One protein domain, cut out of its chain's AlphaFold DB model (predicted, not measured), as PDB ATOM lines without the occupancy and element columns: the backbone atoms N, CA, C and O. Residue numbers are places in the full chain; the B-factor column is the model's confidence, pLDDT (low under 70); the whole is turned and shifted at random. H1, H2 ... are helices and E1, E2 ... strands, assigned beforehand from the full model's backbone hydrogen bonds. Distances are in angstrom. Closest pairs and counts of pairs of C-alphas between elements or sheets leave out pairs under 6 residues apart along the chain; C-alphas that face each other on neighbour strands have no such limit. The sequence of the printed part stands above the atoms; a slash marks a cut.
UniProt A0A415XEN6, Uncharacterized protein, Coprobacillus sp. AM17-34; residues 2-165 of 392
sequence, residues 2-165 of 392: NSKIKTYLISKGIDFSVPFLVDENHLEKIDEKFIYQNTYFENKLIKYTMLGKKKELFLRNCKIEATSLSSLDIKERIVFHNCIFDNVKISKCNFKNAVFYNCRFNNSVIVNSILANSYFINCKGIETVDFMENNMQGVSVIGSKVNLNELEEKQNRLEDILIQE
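Overview. This is residues 2 to 165 of the 392 residues of an uncharacterized protein of Coprobacillus sp. AM17-34 (UniProt A0A415XEN6). The chain is wound in stacked turns, a solenoid with three walls of parallel strands: E1, E3, E5, E8, E11, E13 and E14 make one wall, E2, E4, E6 and E9 a second, and E7, E10 and E12, with the first residues of E3 and E5, a third. H1 lies outside the turns, its residues 5 to 9 grazing the first wall near E8 and E11, while H2 is near the E1 end of the stack and H3 near the other end. The printed part has 164 residues, with three named helices and fourteen named strands in the order H1, H2, E1 to E13, H3, E14; the class is mixed, helices and strands. Ten strands form a branched sheet whose neighbour pairs are parallel, and the other four form a parallel sheet in the order E2, E4, E6, E9. The whole is compact, with a radius of gyration of the C-alphas of 14.6 A, and spans 39 by 32 by 28 A.

Arrangement. In the branched sheet, which is twisted, E5, residues 68 to 81, bends by 137 degrees at residue 72. On one side of it is E3, residues 50 to 60, which bends by 138 degrees at residue 53; N 57 and O 77 are 2.8 A apart, within hydrogen-bond range. On the other side of E5 are E7, residues 89 to 91, beside residues 68 to 70, and E8, residues 99 to 101, beside residues 79 to 81; N 69 and O 89 are 2.8 A apart, and N 80 and O 99 2.8 A. E1, residues 40 to 42, is the parallel neighbour of E3, with N 41 and O 58 2.8 A apart. E7 has E5 on one side and E10, residues 109 to 111, on the other side, with N 90 and O 109 2.8 A apart; E10 has E7 on one side and the edge strand E12, residues 130 to 132, on the other side, with N 110 and O 130 2.9 A apart. E8 has E5 on one side and E11, residues 119 to 121, on the other side, with N 100 and O 119 2.8 A apart; E13, residues 140 to 142, has E11 on one side, with N 120 and O 140 2.8 A apart, and the edge strand E14, residues 162 to 164, on the other side, with N 141 and O 162 2.8 A apart. In the other sheet, E2, residues 44 to 46, and E4, residues 63 to 65, have N 46 and O 63 2.8 A apart. E4 and E6, residues 84 to 86, have N 64 and O 84 2.8 A apart; E6 and E9, residues 104 to 106, have N 85 and O 104 2.8 A apart. E8 runs on into E9 at 92 degrees, and E9 into E10 at 96 degrees. H1, residues 2 to 11, only grazes the branched sheet; its closest C-alphas with E8 are those of Leu 9 and Val 99, 7.8 A apart. H2, residues 32 to 37, is on that sheet at a height of 6.9 A, over none of its strands; the closest C-alphas of H2 and E3 are those of Ile 35 and Met 50, 6.6 A apart. H3, residues 148 to 153, only grazes it; the closest C-alphas of H3 and E12 are those of Leu 151 and Phe 131, 6.4 A apart. E13, H3 and E14 form a strand-helix-strand unit, two parallel neighbour strands with a helix between, with a right-handed crossover. In H1 and H3 every O i to N i+4 pair is within hydrogen-bond range; in H2, 1 of 2.

Along the chain. H1 begins at C-alpha 2, (20.402, 5.047, 44.117), and measures 14.3 A from first to last C-alpha. E5 measures 17.8 A, from C-alpha 68 at (34.223, 28.369, 26.290), and E3 15.5 A. E14 ends at C-alpha 164, (19.916, 4.987, 32.463).

Size, cuts and confidence. The two C-alphas farthest apart are those of Asn 25 and Glu 159, 41.4 A. The printed part has no cut. The link from H1 to H2, residues 12 to 31, is long. Mean pLDDT of the printed part is 86.5; residues 2 to 4, 6 to 7, 21 and 24 are under 70.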
ATOM      1  N   ASN A   2      20.695   3.658  43.713       55.41
ATOM      2  CA  ASN A   2      20.402   5.047  44.117       55.41
ATOM      3  C   ASN A   2      21.045   5.515  45.435       55.41
ATOM      4  O   ASN A   2      21.533   6.635  45.494       55.41
ATOM      5  N   SER A   3      21.121   4.674  46.477       57.88
ATOM      6  CA  SER A   3      21.730   5.079  47.760       57.88
ATOM      7  C   SER A   3      23.236   5.373  47.662       57.88
ATOM      8  O   SER A   3      23.678   6.352  48.250       57.88
ATOM      9  N   LYS A   4      24.015   4.586  46.903       68.38
ATOM     10  CA  LYS A   4      25.473   4.792  46.774       68.38
ATOM     11  C   LYS A   4      25.799   6.038  45.948       68.38
ATOM     12  O   LYS A   4      26.630   6.836  46.360       68.38
ATOM     13  N   ILE A   5      25.093   6.228  44.829       73.81
ATOM     14  CA  ILE A   5      25.225   7.427  43.989       73.81
ATOM     15  C   ILE A   5      24.823   8.671  44.783       73.81
ATOM     16  O   ILE A   5      25.542   9.661  44.764       73.81
ATOM     17  N   LYS A   6      23.728   8.615  45.551       68.00
ATOM     18  CA  LYS A   6      23.311   9.723  46.421       68.00
ATOM     19  C   LYS A   6      24.405  10.106  47.424       68.00
ATOM     20  O   LYS A   6      24.714  11.286  47.545       68.00
ATOM     21  N   THR A   7      25.011   9.128  48.103       69.69
ATOM     22  CA  THR A   7      26.125   9.373  49.035       69.69
ATOM     23  C   THR A   7      27.331   9.998  48.334       69.69
ATOM     24  O   THR A   7      27.880  10.971  48.842       69.69
ATOM     25  N   TYR A   8      27.700   9.502  47.150       77.56
ATOM     26  CA  TYR A   8      28.783  10.072  46.343       77.56
ATOM     27  C   TYR A   8      28.499  11.523  45.923       77.56
ATOM     28  O   TYR A   8      29.342  12.400  46.070       77.56
ATOM     29  N   LEU A   9      27.288  11.823  45.451       75.81
ATOM     30  CA  LEU A   9      26.919  13.189  45.071       75.81
ATOM     31  C   LEU A   9      26.986  14.147  46.267       75.81
ATOM     32  O   LEU A   9      27.522  15.249  46.137       75.81
ATOM     33  N   ILE A  10      26.524  13.712  47.445       74.00
ATOM     34  CA  ILE A  10      26.647  14.486  48.691       74.00
ATOM     35  C   ILE A  10      28.119  14.700  49.052       74.00
ATOM     36  O   ILE A  10      28.491  15.822  49.393       74.00
ATOM     37  N   SER A  11      28.976  13.678  48.932       75.44
ATOM     38  CA  SER A  11      30.414  13.817  49.218       75.44
ATOM     39  C   SER A  11      31.114  14.780  48.252       75.44
ATOM     40  O   SER A  11      32.069  15.459  48.633       75.44
ATOM     41  N   LYS A  12      30.595  14.936  47.027       78.19
ATOM     42  CA  LYS A  12      31.032  15.965  46.068       78.19
ATOM     43  C   LYS A  12      30.441  17.355  46.335       78.19
ATOM     44  O   LYS A  12      30.916  18.327  45.755       78.19
ATOM     45  N   GLY A  13      29.495  17.499  47.260       76.19
ATOM     46  CA  GLY A  13      28.888  18.781  47.630       76.19
ATOM     47  C   GLY A  13      27.585  19.102  46.894       76.19
ATOM     48  O   GLY A  13      27.164  20.258  46.889       76.19
ATOM     49  N   ILE A  14      26.939  18.108  46.273       81.00
ATOM     50  CA  ILE A  14      25.567  18.255  45.774       81.00
ATOM     51  C   ILE A  14      24.608  18.306  46.960       81.00
ATOM     52  O   ILE A  14      24.514  17.368  47.752       81.00
ATOM     53  N   ASP A  15      23.858  19.399  47.034       77.38
ATOM     54  CA  ASP A  15      22.757  19.572  47.970       77.38
ATOM     55  C   ASP A  15      21.431  19.458  47.219       77.38
ATOM     56  O   ASP A  15      21.001  20.383  46.536       77.38
ATOM     57  N   PHE A  16      20.776  18.310  47.364       75.69
ATOM     58  CA  PHE A  16      19.511  18.011  46.696       75.69
ATOM     59  C   PHE A  16      18.339  18.899  47.123       75.69
ATOM     60  O   PHE A  16      17.304  18.885  46.459       75.69
ATOM     61  N   SER A  17      18.468  19.633  48.231       72.06
ATOM     62  CA  SER A  17      17.444  20.581  48.665       72.06
ATOM     63  C   SER A  17      17.515  21.910  47.913       72.06
ATOM     64  O   SER A  17      16.544  22.665  47.936       72.06
ATOM     65  N   VAL A  18      18.632  22.194  47.228       71.94
ATOM     66  CA  VAL A  18      18.800  23.436  46.473       71.94
ATOM     67  C   VAL A  18      17.984  23.362  45.182       71.94
ATOM     68  O   VAL A  18      18.285  22.542  44.307       71.94
ATOM     69  N   PRO A  19      16.977  24.234  45.009       71.50
ATOM     70  CA  PRO A  19      16.195  24.253  43.786       71.50
ATOM     71  C   PRO A  19      17.022  24.779  42.609       71.50
ATOM     72  O   PRO A  19      17.962  25.562  42.768       71.50
ATOM     73  N   PHE A  20      16.629  24.365  41.405       73.56
ATOM     74  CA  PHE A  20      17.136  24.935  40.163       73.56
ATOM     75  C   PHE A  20      16.549  26.341  39.993       73.56
ATOM     76  O   PHE A  20      15.371  26.480  39.662       73.56
ATOM     77  N   LEU A  21      17.355  27.373  40.247       68.06
ATOM     78  CA  LEU A  21      16.904  28.775  40.309       68.06
ATOM     79  C   LEU A  21      17.511  29.668  39.220       68.06
ATOM     80  O   LEU A  21      17.537  30.887  39.371       68.06
ATOM     81  N   VAL A  22      18.027  29.088  38.134       70.31
ATOM     82  CA  VAL A  22      18.656  29.875  37.065       70.31
ATOM     83  C   VAL A  22      17.591  30.659  36.289       70.31
ATOM     84  O   VAL A  22      16.954  30.128  35.382       70.31
ATOM     85  N   ASP A  23      17.417  31.921  36.672       72.94
ATOM     86  CA  ASP A  23      16.638  32.962  35.994       72.94
ATOM     87  C   ASP A  23      17.572  34.144  35.718       72.94
ATOM     88  O   ASP A  23      18.227  34.641  36.633       72.94
ATOM     89  N   GLU A  24      17.637  34.592  34.462       64.56
ATOM     90  CA  GLU A  24      18.556  35.641  34.005       64.56
ATOM     91  C   GLU A  24      18.444  36.939  34.811       64.56
ATOM     92  O   GLU A  24      19.445  37.632  34.989       64.56
ATOM     93  N   ASN A  25      17.264  37.238  35.361       72.69
ATOM     94  CA  ASN A  25      17.043  38.434  36.177       72.69
ATOM     95  C   ASN A  25      17.708  38.372  37.562       72.69
ATOM     96  O   ASN A  25      17.875  39.404  38.211       72.69
ATOM     97  N   HIS A  26      18.079  37.176  38.023       76.44
ATOM     98  CA  HIS A  26      18.614  36.922  39.362       76.44
ATOM     99  C   HIS A  26      20.090  36.502  39.353       76.44
ATOM    100  O   HIS A  26      20.660  36.247  40.414       76.44
ATOM    101  N   LEU A  27      20.715  36.427  38.175       85.56
ATOM    102  CA  LEU A  27      22.124  36.077  38.049       85.56
ATOM    103  C   LEU A  27      23.014  37.309  38.160       85.56
ATOM    104  O   LEU A  27      22.840  38.306  37.458       85.56
ATOM    105  N   GLU A  28      24.041  37.208  38.992       90.12
ATOM    106  CA  GLU A  28      25.069  38.233  39.079       90.12
ATOM    107  C   GLU A  28      26.095  38.026  37.961       90.12
ATOM    108  O   GLU A  28      26.680  36.949  37.814       90.12
ATOM    109  N   LYS A  29      26.330  39.068  37.161       88.62
ATOM    110  CA  LYS A  29      27.430  39.067  36.192       88.62
ATOM    111  C   LYS A  29      28.750  39.042  36.949       88.62
ATOM    112  O   LYS A  29      28.927  39.792  37.902       88.62
ATOM    113  N   ILE A  30      29.669  38.193  36.511       86.06
ATOM    114  CA  ILE A  30      31.003  38.107  37.100       86.06
ATOM    115  C   ILE A  30      32.037  38.749  36.182       86.06
ATOM    116  O   ILE A  30      32.010  38.538  34.969       86.06
ATOM    117  N   ASP A  31      32.967  39.505  36.764       80.88
ATOM    118  CA  ASP A  31      34.109  40.020  36.018       80.88
ATOM    119  C   ASP A  31      35.123  38.912  35.730       80.88
ATOM    120  O   ASP A  31      35.374  38.024  36.551       80.88
ATOM    121  N   GLU A  32      35.772  39.013  34.574       80.38
ATOM    122  CA  GLU A  32      36.722  38.024  34.068       80.38
ATOM    123  C   GLU A  32      37.838  37.686  35.071       80.38
ATOM    124  O   GLU A  32      38.156  36.521  35.305       80.38
ATOM    125  N   LYS A  33      38.381  38.696  35.760       77.75
ATOM    126  CA  LYS A  33      39.427  38.506  36.777       77.75
ATOM    127  C   LYS A  33      39.028  37.475  37.842       77.75
ATOM    128  O   LYS A  33      39.856  36.662  38.260       77.75
ATOM    129  N   PHE A  34      37.768  37.488  38.274       77.88
ATOM    130  CA  PHE A  34      37.285  36.583  39.314       77.88
ATOM    131  C   PHE A  34      37.065  35.161  38.799       77.88
ATOM    132  O   PHE A  34      37.158  34.218  39.584       77.88
ATOM    133  N   ILE A  35      36.850  34.971  37.496       80.31
ATOM    134  CA  ILE A  35      36.758  33.639  36.885       80.31
ATOM    135  C   ILE A  35      38.080  32.882  37.035       80.31
ATOM    136  O   ILE A  35      38.088  31.691  37.360       80.31
ATOM    137  N   TYR A  36      39.215  33.562  36.871       76.81
ATOM    138  CA  TYR A  36      40.528  32.926  36.995       76.81
ATOM    139  C   TYR A  36      40.943  32.699  38.453       76.81
ATOM    140  O   TYR A  36      41.535  31.661  38.756       76.81
ATOM    141  N   GLN A  37      40.567  33.597  39.364       79.19
ATOM    142  CA  GLN A  37      40.946  33.523  40.780       79.19
ATOM    143  C   GLN A  37      40.076  32.561  41.595       79.19
ATOM    144  O   GLN A  37      40.577  31.888  42.495       79.19
ATOM    145  N   ASN A  38      38.789  32.463  41.267       85.88
ATOM    146  CA  ASN A  38      37.846  31.696  42.068       85.88
ATOM    147  C   ASN A  38      37.693  30.261  41.561       85.88
ATOM    148  O   ASN A  38      37.928  29.930  40.395       85.88
ATOM    149  N   THR A  39      37.279  29.396  42.477       91.44
ATOM    150  CA  THR A  39      36.947  27.990  42.225       91.44
ATOM    151  C   THR A  39      35.487  27.683  42.535       91.44
ATOM    152  O   THR A  39      35.013  26.613  42.176       91.44
ATOM    153  N   TYR A  40      34.768  28.610  43.174       93.94
ATOM    154  CA  TYR A  40      33.370  28.474  43.560       93.94
ATOM    155  C   TYR A  40      32.547  29.613  42.963       93.94
ATOM    156  O   TYR A  40      32.886  30.784  43.145       93.94
ATOM    157  N   PHE A  41      31.455  29.271  42.287       94.56
ATOM    158  CA  PHE A  41      30.528  30.223  41.693       94.56
ATOM    159  C   PHE A  41      29.104  29.818  42.036       94.56
ATOM    160  O   PHE A  41      28.712  28.663  41.878       94.56
ATOM    161  N   GLU A  42      28.319  30.784  42.486       92.31
ATOM    162  CA  GLU A  42      26.916  30.584  42.798       92.31
ATOM    163  C   GLU A  42      26.078  31.724  42.228       92.31
ATOM    164  O   GLU A  42      26.433  32.890  42.411       92.31
ATOM    165  N   ASN A  43      24.970  31.378  41.562       89.44
ATOM    166  CA  ASN A  43      24.024  32.330  40.974       89.44
ATOM    167  C   ASN A  43      24.721  33.341  40.043       89.44
ATOM    168  O   ASN A  43      24.422  34.534  40.070       89.44
ATOM    169  N   LYS A  44      25.697  32.875  39.247       94.06
ATOM    170  CA  LYS A  44      26.483  33.730  38.346       94.06
ATOM    171  C   LYS A  44      26.086  33.564  36.883       94.06
ATOM    172  O   LYS A  44      25.798  32.456  36.428       94.06
ATOM    173  N   LEU A  45      26.154  34.670  36.145       92.56
ATOM    174  CA  LEU A  45      26.171  34.692  34.685       92.56
ATOM    175  C   LEU A  45      27.624  34.809  34.211       92.56
ATOM    176  O   LEU A  45      28.266  35.843  34.405       92.56
ATOM    177  N   ILE A  46      28.128  33.743  33.598       92.88
ATOM    178  CA  ILE A  46      29.506  33.606  33.124       92.88
ATOM    179  C   ILE A  46      29.501  33.721  31.600       92.88
ATOM    180  O   ILE A  46      28.994  32.835  30.914       92.88
ATOM    181  N   LYS A  47      30.077  34.810  31.083       87.12
ATOM    182  CA  LYS A  47      30.220  35.083  29.639       87.12
ATOM    183  C   LYS A  47      31.673  35.167  29.168       87.12
ATOM    184  O   LYS A  47      31.923  35.597  28.058       87.12
ATOM    185  N   TYR A  48      32.628  34.826  30.030       78.75
ATOM    186  CA  TYR A  48      34.050  34.847  29.693       78.75
ATOM    187  C   TYR A  48      34.616  33.438  29.720       78.75
ATOM    188  O   TYR A  48      34.053  32.552  30.375       78.75
ATOM    189  N   THR A  49      35.701  33.221  28.983       81.19
ATOM    190  CA  THR A  49      36.327  31.904  28.875       81.19
ATOM    191  C   THR A  49      36.908  31.475  30.219       81.19
ATOM    192  O   THR A  49      37.548  32.254  30.923       81.19
ATOM    193  N   MET A  50      36.714  30.209  30.578       85.75
ATOM    194  CA  MET A  50      37.386  29.606  31.727       85.75
ATOM    195  C   MET A  50      38.533  28.731  31.230       85.75
ATOM    196  O   MET A  50      38.304  27.776  30.489       85.75
ATOM    197  N   LEU A  51      39.758  29.031  31.661       83.06
ATOM    198  CA  LEU A  51      40.953  28.277  31.283       83.06
ATOM    199  C   LEU A  51      41.947  28.136  32.436       83.06
ATOM    200  O   LEU A  51      41.852  28.821  33.459       83.06
ATOM    201  N   GLY A  52      42.918  27.243  32.249       76.31
ATOM    202  CA  GLY A  52      44.055  27.075  33.147       76.31
ATOM    203  C   GLY A  52      43.875  25.968  34.180       76.31
ATOM    204  O   GLY A  52      43.015  25.098  34.069       76.31
ATOM    205  N   LYS A  53      44.740  25.970  35.194       82.81
ATOM    206  CA  LYS A  53      44.769  24.916  36.212       82.81
ATOM    207  C   LYS A  53      44.076  25.384  37.478       82.81
ATOM    208  O   LYS A  53      44.393  26.459  37.984       82.81
ATOM    209  N   LYS A  54      43.188  24.561  38.028       85.31
ATOM    210  CA  LYS A  54      42.569  24.826  39.332       85.31
ATOM    211  C   LYS A  54      42.594  23.570  40.183       85.31
ATOM    212  O   LYS A  54      42.610  22.446  39.692       85.31
ATOM    213  N   LYS A  55      42.601  23.762  41.497       86.31
ATOM    214  CA  LYS A  55      42.470  22.644  42.432       86.31
ATOM    215  C   LYS A  55      41.072  22.025  42.328       86.31
ATOM    216  O   LYS A  55      40.926  20.814  42.213       86.31
ATOM    217  N   GLU A  56      40.064  22.891  42.308       93.00
ATOM    218  CA  GLU A  56      38.653  22.530  42.271       93.00
ATOM    219  C   GLU A  56      37.872  23.510  41.393       93.00
ATOM    220  O   GLU A  56      38.331  24.627  41.129       93.00
ATOM    221  N   LEU A  57      36.682  23.097  40.971       96.62
ATOM    222  CA  LEU A  57      35.710  23.919  40.275       96.62
ATOM    223  C   LEU A  57      34.295  23.512  40.694       96.62
ATOM    224  O   LEU A  57      33.877  22.380  40.474       96.62
ATOM    225  N   PHE A  58      33.556  24.429  41.303       95.81
ATOM    226  CA  PHE A  58      32.199  24.207  41.775       95.81
ATOM    227  C   PHE A  58      31.306  25.351  41.302       95.81
ATOM    228  O   PHE A  58      31.487  26.496  41.712       95.81
ATOM    229  N   LEU A  59      30.347  25.051  40.434       97.19
ATOM    230  CA  LEU A  59      29.347  25.999  39.958       97.19
ATOM    231  C   LEU A  59      27.971  25.537  40.432       97.19
ATOM    232  O   LEU A  59      27.601  24.380  40.232       97.19
ATOM    233  N   ARG A  60      27.203  26.444  41.033       92.88
ATOM    234  CA  ARG A  60      25.824  26.208  41.469       92.88
ATOM    235  C   ARG A  60      24.891  27.260  40.902       92.88
ATOM    236  O   ARG A  60      25.174  28.447  41.028       92.88
ATOM    237  N   ASN A  61      23.775  26.840  40.311       88.94
ATOM    238  CA  ASN A  61      22.769  27.755  39.763       88.94
ATOM    239  C   ASN A  61      23.386  28.825  38.835       88.94
ATOM    240  O   ASN A  61      23.002  29.989  38.870       88.94
ATOM    241  N   CYS A  62      24.392  28.461  38.038       95.75
ATOM    242  CA  CYS A  62      25.056  29.393  37.128       95.75
ATOM    243  C   CYS A  62      24.525  29.230  35.698       95.75
ATOM    244  O   CYS A  62      24.204  28.115  35.280       95.75
ATOM    245  N   LYS A  63      24.495  30.322  34.927       95.44
ATOM    246  CA  LYS A  63      24.383  30.270  33.461       95.44
ATOM    247  C   LYS A  63      25.759  30.562  32.876       95.44
ATOM    248  O   LYS A  63      26.309  31.635  33.109       95.44
ATOM    249  N   ILE A  64      26.305  29.606  32.140       96.25
ATOM    250  CA  ILE A  64      27.462  29.798  31.276       96.25
ATOM    251  C   ILE A  64      26.903  30.015  29.875       96.25
ATOM    252  O   ILE A  64      26.167  29.165  29.373       96.25
ATOM    253  N   GLU A  65      27.198  31.162  29.277       91.19
ATOM    254  CA  GLU A  65      26.556  31.589  28.037       91.19
ATOM    255  C   GLU A  65      27.576  32.123  27.038       91.19
ATOM    256  O   GLU A  65      28.387  32.977  27.395       91.19
ATOM    257  N   ALA A  66      27.471  31.657  25.789       84.94
ATOM    258  CA  ALA A  66      28.206  32.176  24.635       84.94
ATOM    259  C   ALA A  66      29.722  32.289  24.875       84.94
ATOM    260  O   ALA A  66      30.341  33.288  24.533       84.94
ATOM    261  N   THR A  67      30.308  31.268  25.499       84.88
ATOM    262  CA  THR A  67      31.717  31.256  25.911       84.88
ATOM    263  C   THR A  67      32.286  29.834  25.870       84.88
ATOM    264  O   THR A  67      31.583  28.875  25.538       84.88
ATOM    265  N   SER A  68      33.561  29.668  26.220       85.12
ATOM    266  CA  SER A  68      34.223  28.369  26.290       85.12
ATOM    267  C   SER A  68      34.759  28.024  27.682       85.12
ATOM    268  O   SER A  68      35.192  28.877  28.458       85.12
ATOM    269  N   LEU A  69      34.753  26.732  27.998       90.38
ATOM    270  CA  LEU A  69      35.599  26.144  29.030       90.38
ATOM    271  C   LEU A  69      36.696  25.408  28.272       90.38
ATOM    272  O   LEU A  69      36.432  24.374  27.661       90.38
ATOM    273  N   SER A  70      37.903  25.963  28.248       80.38
ATOM    274  CA  SER A  70      38.972  25.462  27.387       80.38
ATOM    275  C   SER A  70      40.238  25.174  28.167       80.38
ATOM    276  O   SER A  70      40.717  26.009  28.931       80.38
ATOM    277  N   SER A  71      40.825  23.997  27.950       82.12
ATOM    278  CA  SER A  71      42.112  23.626  28.556       82.12
ATOM    279  C   SER A  71      42.117  23.733  30.089       82.12
ATOM    280  O   SER A  71      43.136  24.083  30.693       82.12
ATOM    281  N   LEU A  72      40.964  23.485  30.723       82.44
ATOM    282  CA  LEU A  72      40.859  23.457  32.178       82.44
ATOM    283  C   LEU A  72      41.423  22.149  32.717       82.44
ATOM    284  O   LEU A  72      40.916  21.080  32.394       82.44
ATOM    285  N   ASP A  73      42.423  22.247  33.581       80.81
ATOM    286  CA  ASP A  73      43.003  21.109  34.291       80.81
ATOM    287  C   ASP A  73      42.612  21.195  35.767       80.81
ATOM    288  O   ASP A  73      43.168  22.006  36.519       80.81
ATOM    289  N   ILE A  74      41.601  20.415  36.163       86.31
ATOM    290  CA  ILE A  74      41.065  20.426  37.525       86.31
ATOM    291  C   ILE A  74      41.428  19.122  38.228       86.31
ATOM    292  O   ILE A  74      41.086  18.039  37.765       86.31
ATOM    293  N   LYS A  75      42.124  19.225  39.362       81.25
ATOM    294  CA  LYS A  75      42.756  18.054  39.985       81.25
ATOM    295  C   LYS A  75      41.844  17.238  40.894       81.25
ATOM    296  O   LYS A  75      41.977  16.021  40.926       81.25
ATOM    297  N   GLU A  76      40.984  17.887  41.675       82.88
ATOM    298  CA  GLU A  76      40.322  17.209  42.799       82.88
ATOM    299  C   GLU A  76      38.809  17.102  42.632       82.88
ATOM    300  O   GLU A  76      38.242  16.008  42.689       82.88
ATOM    301  N   ARG A  77      38.130  18.237  42.452       85.69
ATOM    302  CA  ARG A  77      36.667  18.288  42.483       85.69
ATOM    303  C   ARG A  77      36.117  19.179  41.388       85.69
ATOM    304  O   ARG A  77      36.502  20.339  41.302       85.69
ATOM    305  N   ILE A  78      35.183  18.639  40.610       96.69
ATOM    306  CA  ILE A  78      34.508  19.344  39.521       96.69
ATOM    307  C   ILE A  78      33.018  19.078  39.645       96.69
ATOM    308  O   ILE A  78      32.573  17.938  39.514       96.69
ATOM    309  N   VAL A  79      32.251  20.121  39.931       97.06
ATOM    310  CA  VAL A  79      30.810  20.009  40.130       97.06
ATOM    311  C   VAL A  79      30.105  21.157  39.435       97.06
ATOM    312  O   VAL A  79      30.367  22.325  39.708       97.06
ATOM    313  N   PHE A  80      29.158  20.800  38.582       98.00
ATOM    314  CA  PHE A  80      28.177  21.689  37.993       98.00
ATOM    315  C   PHE A  80      26.812  21.263  38.525       98.00
ATOM    316  O   PHE A  80      26.304  20.189  38.211       98.00
ATOM    317  N   HIS A  81      26.243  22.087  39.394       94.12
ATOM    318  CA  HIS A  81      24.992  21.832  40.089       94.12
ATOM    319  C   HIS A  81      23.950  22.833  39.600       94.12
ATOM    320  O   HIS A  81      24.124  24.038  39.770       94.12
ATOM    321  N   ASN A  82      22.863  22.355  38.994       91.44
ATOM    322  CA  ASN A  82      21.781  23.208  38.496       91.44
ATOM    323  C   ASN A  82      22.273  24.289  37.514       91.44
ATOM    324  O   ASN A  82      21.820  25.427  37.564       91.44
ATOM    325  N   CYS A  83      23.252  23.978  36.663       96.88
ATOM    326  CA  CYS A  83      23.817  24.960  35.735       96.88
ATOM    327  C   CYS A  83      23.146  24.902  34.357       96.88
ATOM    328  O   CYS A  83      22.670  23.849  33.931       96.88
ATOM    329  N   ILE A  84      23.136  26.029  33.645       95.44
ATOM    330  CA  ILE A  84      22.774  26.108  32.226       95.44
ATOM    331  C   ILE A  84      24.048  26.350  31.419       95.44
ATOM    332  O   ILE A  84      24.757  27.318  31.679       95.44
ATOM    333  N   PHE A  85      24.300  25.498  30.435       96.06
ATOM    334  CA  PHE A  85      25.293  25.691  29.384       96.06
ATOM    335  C   PHE A  85      24.543  26.088  28.115       96.06
ATOM    336  O   PHE A  85      23.802  25.276  27.561       96.06
ATOM    337  N   ASP A  86      24.669  27.346  27.706       88.81
ATOM    338  CA  ASP A  86      23.937  27.917  26.577       88.81
ATOM    339  C   ASP A  86      24.911  28.426  25.517       88.81
ATOM    340  O   ASP A  86      25.610  29.416  25.740       88.81
ATOM    341  N   ASN A  87      24.995  27.731  24.383       86.56
ATOM    342  CA  ASN A  87      26.002  27.994  23.354       86.56
ATOM    343  C   ASN A  87      27.436  27.952  23.925       86.56
ATOM    344  O   ASN A  87      28.205  28.906  23.792       86.56
ATOM    345  N   VAL A  88      27.770  26.866  24.631       90.75
ATOM    346  CA  VAL A  88      29.067  26.702  25.305       90.75
ATOM    347  C   VAL A  88      29.890  25.597  24.661       90.75
ATOM    348  O   VAL A  88      29.399  24.490  24.431       90.75
ATOM    349  N   LYS A  89      31.179  25.878  24.442       91.69
ATOM    350  CA  LYS A  89      32.173  24.877  24.036       91.69
ATOM    351  C   LYS A  89      33.011  24.448  25.238       91.69
ATOM    352  O   LYS A  89      33.750  25.256  25.793       91.69
ATOM    353  N   ILE A  90      32.930  23.178  25.621       93.94
ATOM    354  CA  ILE A  90      33.848  22.557  26.581       93.94
ATOM    355  C   ILE A  90      34.891  21.793  25.772       93.94
ATOM    356  O   ILE A  90      34.558  20.832  25.081       93.94
ATOM    357  N   SER A  91      36.147  22.232  25.809       86.44
ATOM    358  CA  SER A  91      37.200  21.632  24.991       86.44
ATOM    359  C   SER A  91      38.514  21.456  25.725       86.44
ATOM    360  O   SER A  91      38.964  22.369  26.413       86.44
ATOM    361  N   LYS A  92      39.196  20.322  25.519       82.88
ATOM    362  CA  LYS A  92      40.525  20.064  26.109       82.88
ATOM    363  C   LYS A  92      40.532  20.121  27.634       82.88
ATOM    364  O   LYS A  92      41.553  20.421  28.247       82.88
ATOM    365  N   CYS A  93      39.391  19.877  28.260       86.81
ATOM    366  CA  CYS A  93      39.279  19.913  29.705       86.81
ATOM    367  C   CYS A  93      39.659  18.553  30.292       86.81
ATOM    368  O   CYS A  93      39.188  17.514  29.831       86.81
ATOM    369  N   ASN A  94      40.468  18.551  31.348       90.31
ATOM    370  CA  ASN A  94      40.623  17.398  32.220       90.31
ATOM    371  C   ASN A  94      39.501  17.424  33.259       90.31
ATOM    372  O   ASN A  94      39.644  17.983  34.347       90.31
ATOM    373  N   PHE A  95      38.359  16.868  32.866       96.19
ATOM    374  CA  PHE A  95      37.139  16.777  33.658       96.19
ATOM    375  C   PHE A  95      36.919  15.373  34.229       96.19
ATOM    376  O   PHE A  95      35.786  14.940  34.405       96.19
ATOM    377  N   LYS A  96      37.998  14.654  34.557       92.75
ATOM    378  CA  LYS A  96      37.899  13.345  35.209       92.75
ATOM    379  C   LYS A  96      37.092  13.458  36.509       92.75
ATOM    380  O   LYS A  96      37.337  14.346  37.326       92.75
ATOM    381  N   ASN A  97      36.165  12.527  36.727       90.12
ATOM    382  CA  ASN A  97      35.251  12.505  37.874       90.12
ATOM    383  C   ASN A  97      34.355  13.756  38.001       90.12
ATOM    384  O   ASN A  97      33.953  14.110  39.116       90.12
ATOM    385  N   ALA A  98      34.063  14.458  36.902       97.12
ATOM    386  CA  ALA A  98      33.171  15.610  36.950       97.12
ATOM    387  C   ALA A  98      31.726  15.190  37.217       97.12
ATOM    388  O   ALA A  98      31.256  14.158  36.744       97.12
ATOM    389  N   VAL A  99      31.000  16.016  37.966       96.94
ATOM    390  CA  VAL A  99      29.578  15.810  38.247       96.94
ATOM    391  C   VAL A  99      28.776  16.942  37.627       96.94
ATOM    392  O   VAL A  99      28.835  18.075  38.096       96.94
ATOM    393  N   PHE A 100      27.984  16.621  36.612       97.81
ATOM    394  CA  PHE A 100      26.940  17.471  36.054       97.81
ATOM    395  C   PHE A 100      25.605  17.004  36.629       97.81
ATOM    396  O   PHE A 100      25.010  16.035  36.161       97.81
ATOM    397  N   TYR A 101      25.150  17.663  37.690       95.06
ATOM    398  CA  TYR A 101      23.898  17.332  38.359       95.06
ATOM    399  C   TYR A 101      22.822  18.356  38.009       95.06
ATOM    400  O   TYR A 101      22.992  19.556  38.241       95.06
ATOM    401  N   ASN A 102      21.710  17.860  37.465       91.88
ATOM    402  CA  ASN A 102      20.529  18.635  37.098       91.88
ATOM    403  C   ASN A 102      20.873  19.846  36.211       91.88
ATOM    404  O   ASN A 102      20.347  20.941  36.389       91.88
ATOM    405  N   CYS A 103      21.817  19.666  35.282       96.12
ATOM    406  CA  CYS A 103      22.246  20.711  34.356       96.12
ATOM    407  C   CYS A 103      21.382  20.733  33.088       96.12
ATOM    408  O   CYS A 103      20.753  19.741  32.718       96.12
ATOM    409  N   ARG A 104      21.367  21.868  32.390       95.12
ATOM    410  CA  ARG A 104      20.752  22.005  31.067       95.12
ATOM    411  C   ARG A 104      21.815  22.359  30.044       95.12
ATOM    412  O   ARG A 104      22.594  23.276  30.280       95.12
ATOM    413  N   PHE A 105      21.790  21.674  28.912       93.81
ATOM    414  CA  PHE A 105      22.629  21.974  27.766       93.81
ATOM    415  C   PHE A 105      21.749  22.451  26.617       93.81
ATOM    416  O   PHE A 105      20.826  21.752  26.205       93.81
ATOM    417  N   ASN A 106      22.046  23.641  26.112       88.12
ATOM    418  CA  ASN A 106      21.444  24.203  24.915       88.12
ATOM    419  C   ASN A 106      22.583  24.487  23.936       88.12
ATOM    420  O   ASN A 106      23.526  25.200  24.289       88.12
ATOM    421  N   ASN A 107      22.511  23.933  22.724       84.62
ATOM    422  CA  ASN A 107      23.462  24.213  21.639       84.62
ATOM    423  C   ASN A 107      24.937  24.130  22.082       84.62
ATOM    424  O   ASN A 107      25.741  24.994  21.749       84.62
ATOM    425  N   SER A 108      25.271  23.149  22.921       89.12
ATOM    426  CA  SER A 108      26.590  23.048  23.549       89.12
ATOM    427  C   SER A 108      27.369  21.865  22.994       89.12
ATOM    428  O   SER A 108      26.796  20.865  22.563       89.12
ATOM    429  N   VAL A 109      28.690  21.990  23.020       91.25
ATOM    430  CA  VAL A 109      29.625  21.030  22.430       91.25
ATOM    431  C   VAL A 109      30.635  20.629  23.495       91.25
ATOM    432  O   VAL A 109      31.168  21.495  24.195       91.25
ATOM    433  N   ILE A 110      30.915  19.332  23.619       95.00
ATOM    434  CA  ILE A 110      31.954  18.814  24.512       95.00
ATOM    435  C   ILE A 110      32.913  17.985  23.671       95.00
ATOM    436  O   ILE A 110      32.543  16.935  23.153       95.00
ATOM    437  N   VAL A 111      34.138  18.467  23.499       88.06
ATOM    438  CA  VAL A 111      35.089  17.863  22.560       88.06
ATOM    439  C   VAL A 111      36.476  17.729  23.145       88.06
ATOM    440  O   VAL A 111      36.901  18.560  23.951       88.06
ATOM    441  N   ASN A 112      37.219  16.721  22.699       86.75
ATOM    442  CA  ASN A 112      38.636  16.574  23.029       86.75
ATOM    443  C   ASN A 112      38.924  16.656  24.536       86.75
ATOM    444  O   ASN A 112      39.951  17.190  24.950       86.75
ATOM    445  N   SER A 113      37.986  16.218  25.376       90.38
ATOM    446  CA  SER A 113      38.058  16.362  26.829       90.38
ATOM    447  C   SER A 113      38.146  15.001  27.510       90.38
ATOM    448  O   SER A 113      37.644  13.987  27.021       90.38
ATOM    449  N   ILE A 114      38.784  14.973  28.675       93.25
ATOM    450  CA  ILE A 114      38.837  13.787  29.526       93.25
ATOM    451  C   ILE A 114      37.626  13.846  30.447       93.25
ATOM    452  O   ILE A 114      37.622  14.598  31.414       93.25
ATOM    453  N   LEU A 115      36.602  13.055  30.145       96.38
ATOM    454  CA  LEU A 115      35.384  12.916  30.944       96.38
ATOM    455  C   LEU A 115      35.387  11.621  31.761       96.38
ATOM    456  O   LEU A 115      34.352  11.250  32.309       96.38
ATOM    457  N   ALA A 116      36.520  10.925  31.858       91.38
ATOM    458  CA  ALA A 116      36.570   9.609  32.476       91.38
ATOM    459  C   ALA A 116      35.957   9.606  33.893       91.38
ATOM    460  O   ALA A 116      36.241  10.493  34.705       91.38
ATOM    461  N   ASN A 117      35.106   8.620  34.179       90.75
ATOM    462  CA  ASN A 117      34.349   8.449  35.423       90.75
ATOM    463  C   ASN A 117      33.428   9.630  35.788       90.75
ATOM    464  O   ASN A 117      33.113   9.839  36.961       90.75
ATOM    465  N   SER A 118      33.029  10.446  34.809       95.88
ATOM    466  CA  SER A 118      32.119  11.571  35.044       95.88
ATOM    467  C   SER A 118      30.659  11.143  35.073       95.88
ATOM    468  O   SER A 118      30.255  10.150  34.469       95.88
ATOM    469  N   TYR A 119      29.852  11.952  35.746       94.56
ATOM    470  CA  TYR A 119      28.431  11.733  35.945       94.56
ATOM    471  C   TYR A 119      27.620  12.852  35.299       94.56
ATOM    472  O   TYR A 119      27.772  14.016  35.661       94.56
ATOM    473  N   PHE A 120      26.706  12.487  34.407       96.31
ATOM    474  CA  PHE A 120      25.651  13.353  33.891       96.31
ATOM    475  C   PHE A 120      24.324  12.864  34.455       96.31
ATOM    476  O   PHE A 120      23.808  11.832  34.038       96.31
ATOM    477  N   ILE A 121      23.792  13.568  35.450       93.31
ATOM    478  CA  ILE A 121      22.643  13.101  36.229       93.31
ATOM    479  C   ILE A 121      21.501  14.094  36.107       93.31
ATOM    480  O   ILE A 121      21.672  15.274  36.413       93.31
ATOM    481  N   ASN A 122      20.331  13.609  35.696       91.62
ATOM    482  CA  ASN A 122      19.112  14.380  35.465       91.62
ATOM    483  C   ASN A 122      19.366  15.609  34.572       91.62
ATOM    484  O   ASN A 122      18.792  16.679  34.780       91.62
ATOM    485  N   CYS A 123      20.275  15.480  33.603       93.50
ATOM    486  CA  CYS A 123      20.609  16.555  32.681       93.50
ATOM    487  C   CYS A 123      19.571  16.647  31.555       93.50
ATOM    488  O   CYS A 123      19.077  15.633  31.061       93.50
ATOM    489  N   LYS A 124      19.248  17.867  31.124       90.75
ATOM    490  CA  LYS A 124      18.315  18.125  30.015       90.75
ATOM    491  C   LYS A 124      19.058  18.631  28.785       90.75
ATOM    492  O   LYS A 124      19.962  19.451  28.937       90.75
ATOM    493  N   GLY A 125      18.645  18.191  27.596       87.81
ATOM    494  CA  GLY A 125      19.250  18.600  26.326       87.81
ATOM    495  C   GLY A 125      20.608  17.951  26.053       87.81
ATOM    496  O   GLY A 125      21.251  18.279  25.060       87.81
ATOM    497  N   ILE A 126      21.053  17.020  26.904       89.44
ATOM    498  CA  ILE A 126      22.317  16.299  26.713       89.44
ATOM    499  C   ILE A 126      22.288  15.415  25.463       89.44
ATOM    500  O   ILE A 126      23.314  15.229  24.825       89.44
ATOM    501  N   GLU A 127      21.108  14.948  25.063       82.81
ATOM    502  CA  GLU A 127      20.871  14.241  23.806       82.81
ATOM    503  C   GLU A 127      21.197  15.085  22.565       82.81
ATOM    504  O   GLU A 127      21.351  14.534  21.482       82.81
ATOM    505  N   THR A 128      21.281  16.411  22.718       82.88
ATOM    506  CA  THR A 128      21.646  17.351  21.647       82.88
ATOM    507  C   THR A 128      23.087  17.842  21.749       82.88
ATOM    508  O   THR A 128      23.541  18.589  20.884       82.88
ATOM    509  N   VAL A 129      23.806  17.456  22.811       88.94
ATOM    510  CA  VAL A 129      25.205  17.840  22.990       88.94
ATOM    511  C   VAL A 129      26.061  17.060  22.014       88.94
ATOM    512  O   VAL A 129      26.015  15.833  21.955       88.94
ATOM    513  N   ASP A 130      26.892  17.788  21.280       87.19
ATOM    514  CA  ASP A 130      27.852  17.176  20.379       87.19
ATOM    515  C   ASP A 130      29.085  16.705  21.163       87.19
ATOM    516  O   ASP A 130      29.953  17.508  21.516       87.19
ATOM    517  N   PHE A 131      29.129  15.407  21.476       91.06
ATOM    518  CA  PHE A 131      30.282  14.748  22.085       91.06
ATOM    519  C   PHE A 131      31.201  14.201  20.998       91.06
ATOM    520  O   PHE A 131      30.811  13.258  20.316       91.06
ATOM    521  N   MET A 132      32.426  14.716  20.866       87.81
ATOM    522  CA  MET A 132      33.411  14.148  19.931       87.81
ATOM    523  C   MET A 132      34.805  14.036  20.531       87.81
ATOM    524  O   MET A 132      35.246  14.925  21.262       87.81
ATOM    525  N   GLU A 133      35.520  12.971  20.177       88.62
ATOM    526  CA  GLU A 133      36.932  12.775  20.544       88.62
ATOM    527  C   GLU A 133      37.183  12.867  22.065       88.62
ATOM    528  O   GLU A 133      38.262  13.244  22.521       88.62
ATOM    529  N   ASN A 134      36.181  12.557  22.895       91.31
ATOM    530  CA  ASN A 134      36.338  12.579  24.347       91.31
ATOM    531  C   ASN A 134      36.793  11.223  24.872       91.31
ATOM    532  O   ASN A 134      36.406  10.167  24.366       91.31
ATOM    533  N   ASN A 135      37.524  11.240  25.986       92.38
ATOM    534  CA  ASN A 135      37.665  10.046  26.808       92.38
ATOM    535  C   ASN A 135      36.443   9.923  27.728       92.38
ATOM    536  O   ASN A 135      36.359  10.639  28.726       92.38
ATOM    537  N   MET A 136      35.515   9.024  27.395       93.56
ATOM    538  CA  MET A 136      34.278   8.779  28.146       93.56
ATOM    539  C   MET A 136      34.291   7.436  28.893       93.56
ATOM    540  O   MET A 136      33.232   6.901  29.225       93.56
ATOM    541  N   GLN A 137      35.476   6.892  29.189       90.81
ATOM    542  CA  GLN A 137      35.605   5.680  29.997       90.81
ATOM    543  C   GLN A 137      34.918   5.850  31.364       90.81
ATOM    544  O   GLN A 137      35.165   6.830  32.061       90.81
ATOM    545  N   GLY A 138      34.062   4.912  31.762       87.31
ATOM    546  CA  GLY A 138      33.351   4.921  33.041       87.31
ATOM    547  C   GLY A 138      32.306   6.031  33.182       87.31
ATOM    548  O   GLY A 138      31.844   6.297  34.294       87.31
ATOM    549  N   VAL A 139      31.946   6.732  32.099       94.62
ATOM    550  CA  VAL A 139      30.932   7.794  32.160       94.62
ATOM    551  C   VAL A 139      29.565   7.203  32.491       94.62
ATOM    552  O   VAL A 139      29.142   6.192  31.938       94.62
ATOM    553  N   SER A 140      28.841   7.865  33.390       92.19
ATOM    554  CA  SER A 140      27.476   7.497  33.759       92.19
ATOM    555  C   SER A 140      26.498   8.607  33.386       92.19
ATOM    556  O   SER A 140      26.562   9.708  33.932       92.19
ATOM    557  N   VAL A 141      25.561   8.301  32.496       92.81
ATOM    558  CA  VAL A 141      24.420   9.139  32.126       92.81
ATOM    559  C   VAL A 141      23.172   8.562  32.796       92.81
ATOM    560  O   VAL A 141      22.763   7.448  32.487       92.81
ATOM    561  N   ILE A 142      22.579   9.289  33.740       88.62
ATOM    562  CA  ILE A 142      21.454   8.818  34.565       88.62
ATOM    563  C   ILE A 142      20.341   9.863  34.535       88.62
ATOM    564  O   ILE A 142      20.608  11.043  34.726       88.62
ATOM    565  N   GLY A 143      19.088   9.464  34.334       83.44
ATOM    566  CA  GLY A 143      17.961  10.388  34.204       83.44
ATOM    567  C   GLY A 143      17.971  11.215  32.928       83.44
ATOM    568  O   GLY A 143      17.348  12.276  32.875       83.44
ATOM    569  N   SER A 144      18.712  10.750  31.929       84.69
ATOM    570  CA  SER A 144      18.914  11.421  30.654       84.69
ATOM    571  C   SER A 144      19.103  10.393  29.548       84.69
ATOM    572  O   SER A 144      19.444   9.239  29.806       84.69
ATOM    573  N   LYS A 145      18.920  10.832  28.304       84.06
ATOM    574  CA  LYS A 145      19.097   9.999  27.120       84.06
ATOM    575  C   LYS A 145      20.291  10.480  26.310       84.06
ATOM    576  O   LYS A 145      20.444  11.676  26.105       84.06
ATOM    577  N   VAL A 146      21.111   9.551  25.831       87.81
ATOM    578  CA  VAL A 146      22.176   9.810  24.852       87.81
ATOM    579  C   VAL A 146      22.198   8.646  23.863       87.81
ATOM    580  O   VAL A 146      21.927   7.505  24.241       87.81
ATOM    581  N   ASN A 147      22.463   8.930  22.588       87.38
ATOM    582  CA  ASN A 147      22.552   7.910  21.550       87.38
ATOM    583  C   ASN A 147      23.959   7.302  21.526       87.38
ATOM    584  O   ASN A 147      24.912   7.963  21.125       87.38
ATOM    585  N   LEU A 148      24.084   6.038  21.937       86.94
ATOM    586  CA  LEU A 148      25.378   5.356  22.002       86.94
ATOM    587  C   LEU A 148      26.060   5.258  20.628       86.94
ATOM    588  O   LEU A 148      27.250   5.531  20.534       86.94
ATOM    589  N   ASN A 149      25.304   4.962  19.565       84.88
ATOM    590  CA  ASN A 149      25.859   4.858  18.211       84.88
ATOM    591  C   ASN A 149      26.455   6.196  17.753       84.88
ATOM    592  O   ASN A 149      27.510   6.232  17.134       84.88
ATOM    593  N   GLU A 150      25.798   7.306  18.098       86.00
ATOM    594  CA  GLU A 150      26.302   8.643  17.781       86.00
ATOM    595  C   GLU A 150      27.598   8.950  18.546       86.00
ATOM    596  O   GLU A 150      28.522   9.532  17.979       86.00
ATOM    597  N   LEU A 151      27.704   8.525  19.811       88.50
ATOM    598  CA  LEU A 151      28.947   8.661  20.576       88.50
ATOM    599  C   LEU A 151      30.096   7.853  19.951       88.50
ATOM    600  O   LEU A 151      31.230   8.338  19.931       88.50
ATOM    601  N   GLU A 152      29.815   6.649  19.446       85.44
ATOM    602  CA  GLU A 152      30.799   5.789  18.774       85.44
ATOM    603  C   GLU A 152      31.271   6.397  17.445       85.44
ATOM    604  O   GLU A 152      32.476   6.518  17.212       85.44
ATOM    605  N   GLU A 153      30.340   6.846  16.596       86.44
ATOM    606  CA  GLU A 153      30.642   7.485  15.304       86.44
ATOM    607  C   GLU A 153      31.495   8.751  15.464       86.44
ATOM    608  O   GLU A 153      32.329   9.064  14.614       86.44
ATOM    609  N   LYS A 154      31.328   9.453  16.587       85.38
ATOM    610  CA  LYS A 154      32.041  10.690  16.922       85.38
ATOM    611  C   LYS A 154      33.388  10.475  17.618       85.38
ATOM    612  O   LYS A 154      33.915  11.385  18.259       85.38
ATOM    613  N   GLN A 155      33.967   9.283  17.478       88.00
ATOM    614  CA  GLN A 155      35.324   8.956  17.933       88.00
ATOM    615  C   GLN A 155      35.544   9.147  19.444       88.00
ATOM    616  O   GLN A 155      36.660   9.423  19.888       88.00
ATOM    617  N   ASN A 156      34.500   8.998  20.265       85.12
ATOM    618  CA  ASN A 156      34.676   8.978  21.714       85.12
ATOM    619  C   ASN A 156      35.243   7.619  22.150       85.12
ATOM    620  O   ASN A 156      34.833   6.568  21.655       85.12
ATOM    621  N   ARG A 157      36.153   7.616  23.130       90.75
ATOM    622  CA  ARG A 157      36.566   6.374  23.795       90.75
ATOM    623  C   ARG A 157      35.468   5.959  24.768       90.75
ATOM    624  O   ARG A 157      35.320   6.575  25.825       90.75
ATOM    625  N   LEU A 158      34.723   4.919  24.406       87.06
ATOM    626  CA  LEU A 158      33.644   4.356  25.212       87.06
ATOM    627  C   LEU A 158      34.101   3.031  25.828       87.06
ATOM    628  O   LEU A 158      34.382   2.066  25.127       87.06
ATOM    629  N   GLU A 159      34.179   2.996  27.149       88.19
ATOM    630  CA  GLU A 159      34.490   1.804  27.937       88.19
ATOM    631  C   GLU A 159      33.716   1.943  29.249       88.19
ATOM    632  O   GLU A 159      33.689   3.033  29.808       88.19
ATOM    633  N   ASP A 160      33.023   0.901  29.708       88.69
ATOM    634  CA  ASP A 160      32.221   0.929  30.945       88.69
ATOM    635  C   ASP A 160      31.209   2.092  31.054       88.69
ATOM    636  O   ASP A 160      30.946   2.614  32.139       88.69
ATOM    637  N   ILE A 161      30.624   2.512  29.926       88.62
ATOM    638  CA  ILE A 161      29.592   3.552  29.921       88.62
ATOM    639  C   ILE A 161      28.264   3.005  30.461       88.62
ATOM    640  O   ILE A 161      27.791   1.939  30.063       88.62
ATOM    641  N   LEU A 162      27.631   3.760  31.356       86.75
ATOM    642  CA  LEU A 162      26.302   3.462  31.886       86.75
ATOM    643  C   LEU A 162      25.303   4.496  31.369       86.75
ATOM    644  O   LEU A 162      25.484   5.686  31.608       86.75
ATOM    645  N   ILE A 163      24.223   4.050  30.726       88.25
ATOM    646  CA  ILE A 163      23.101   4.913  30.328       88.25
ATOM    647  C   ILE A 163      21.825   4.393  30.993       88.25
ATOM    648  O   ILE A 163      21.437   3.239  30.809       88.25
ATOM    649  N   GLN A 164      21.180   5.247  31.781       86.56
ATOM    650  CA  GLN A 164      19.916   4.987  32.463       86.56
ATOM    651  C   GLN A 164      18.987   6.177  32.232       86.56
ATOM    652  O   GLN A 164      19.251   7.270  32.718       86.56
ATOM    653  N   GLU A 165      17.885   5.984  31.508       85.12
ATOM    654  CA  GLU A 165      16.941   7.079  31.228       85.12
ATOM    655  C   GLU A 165      16.063   7.430  32.444       85.12
ATOM    656  O   GLU A 165      15.534   8.537  32.539       85.12
TER     657      GLU A 165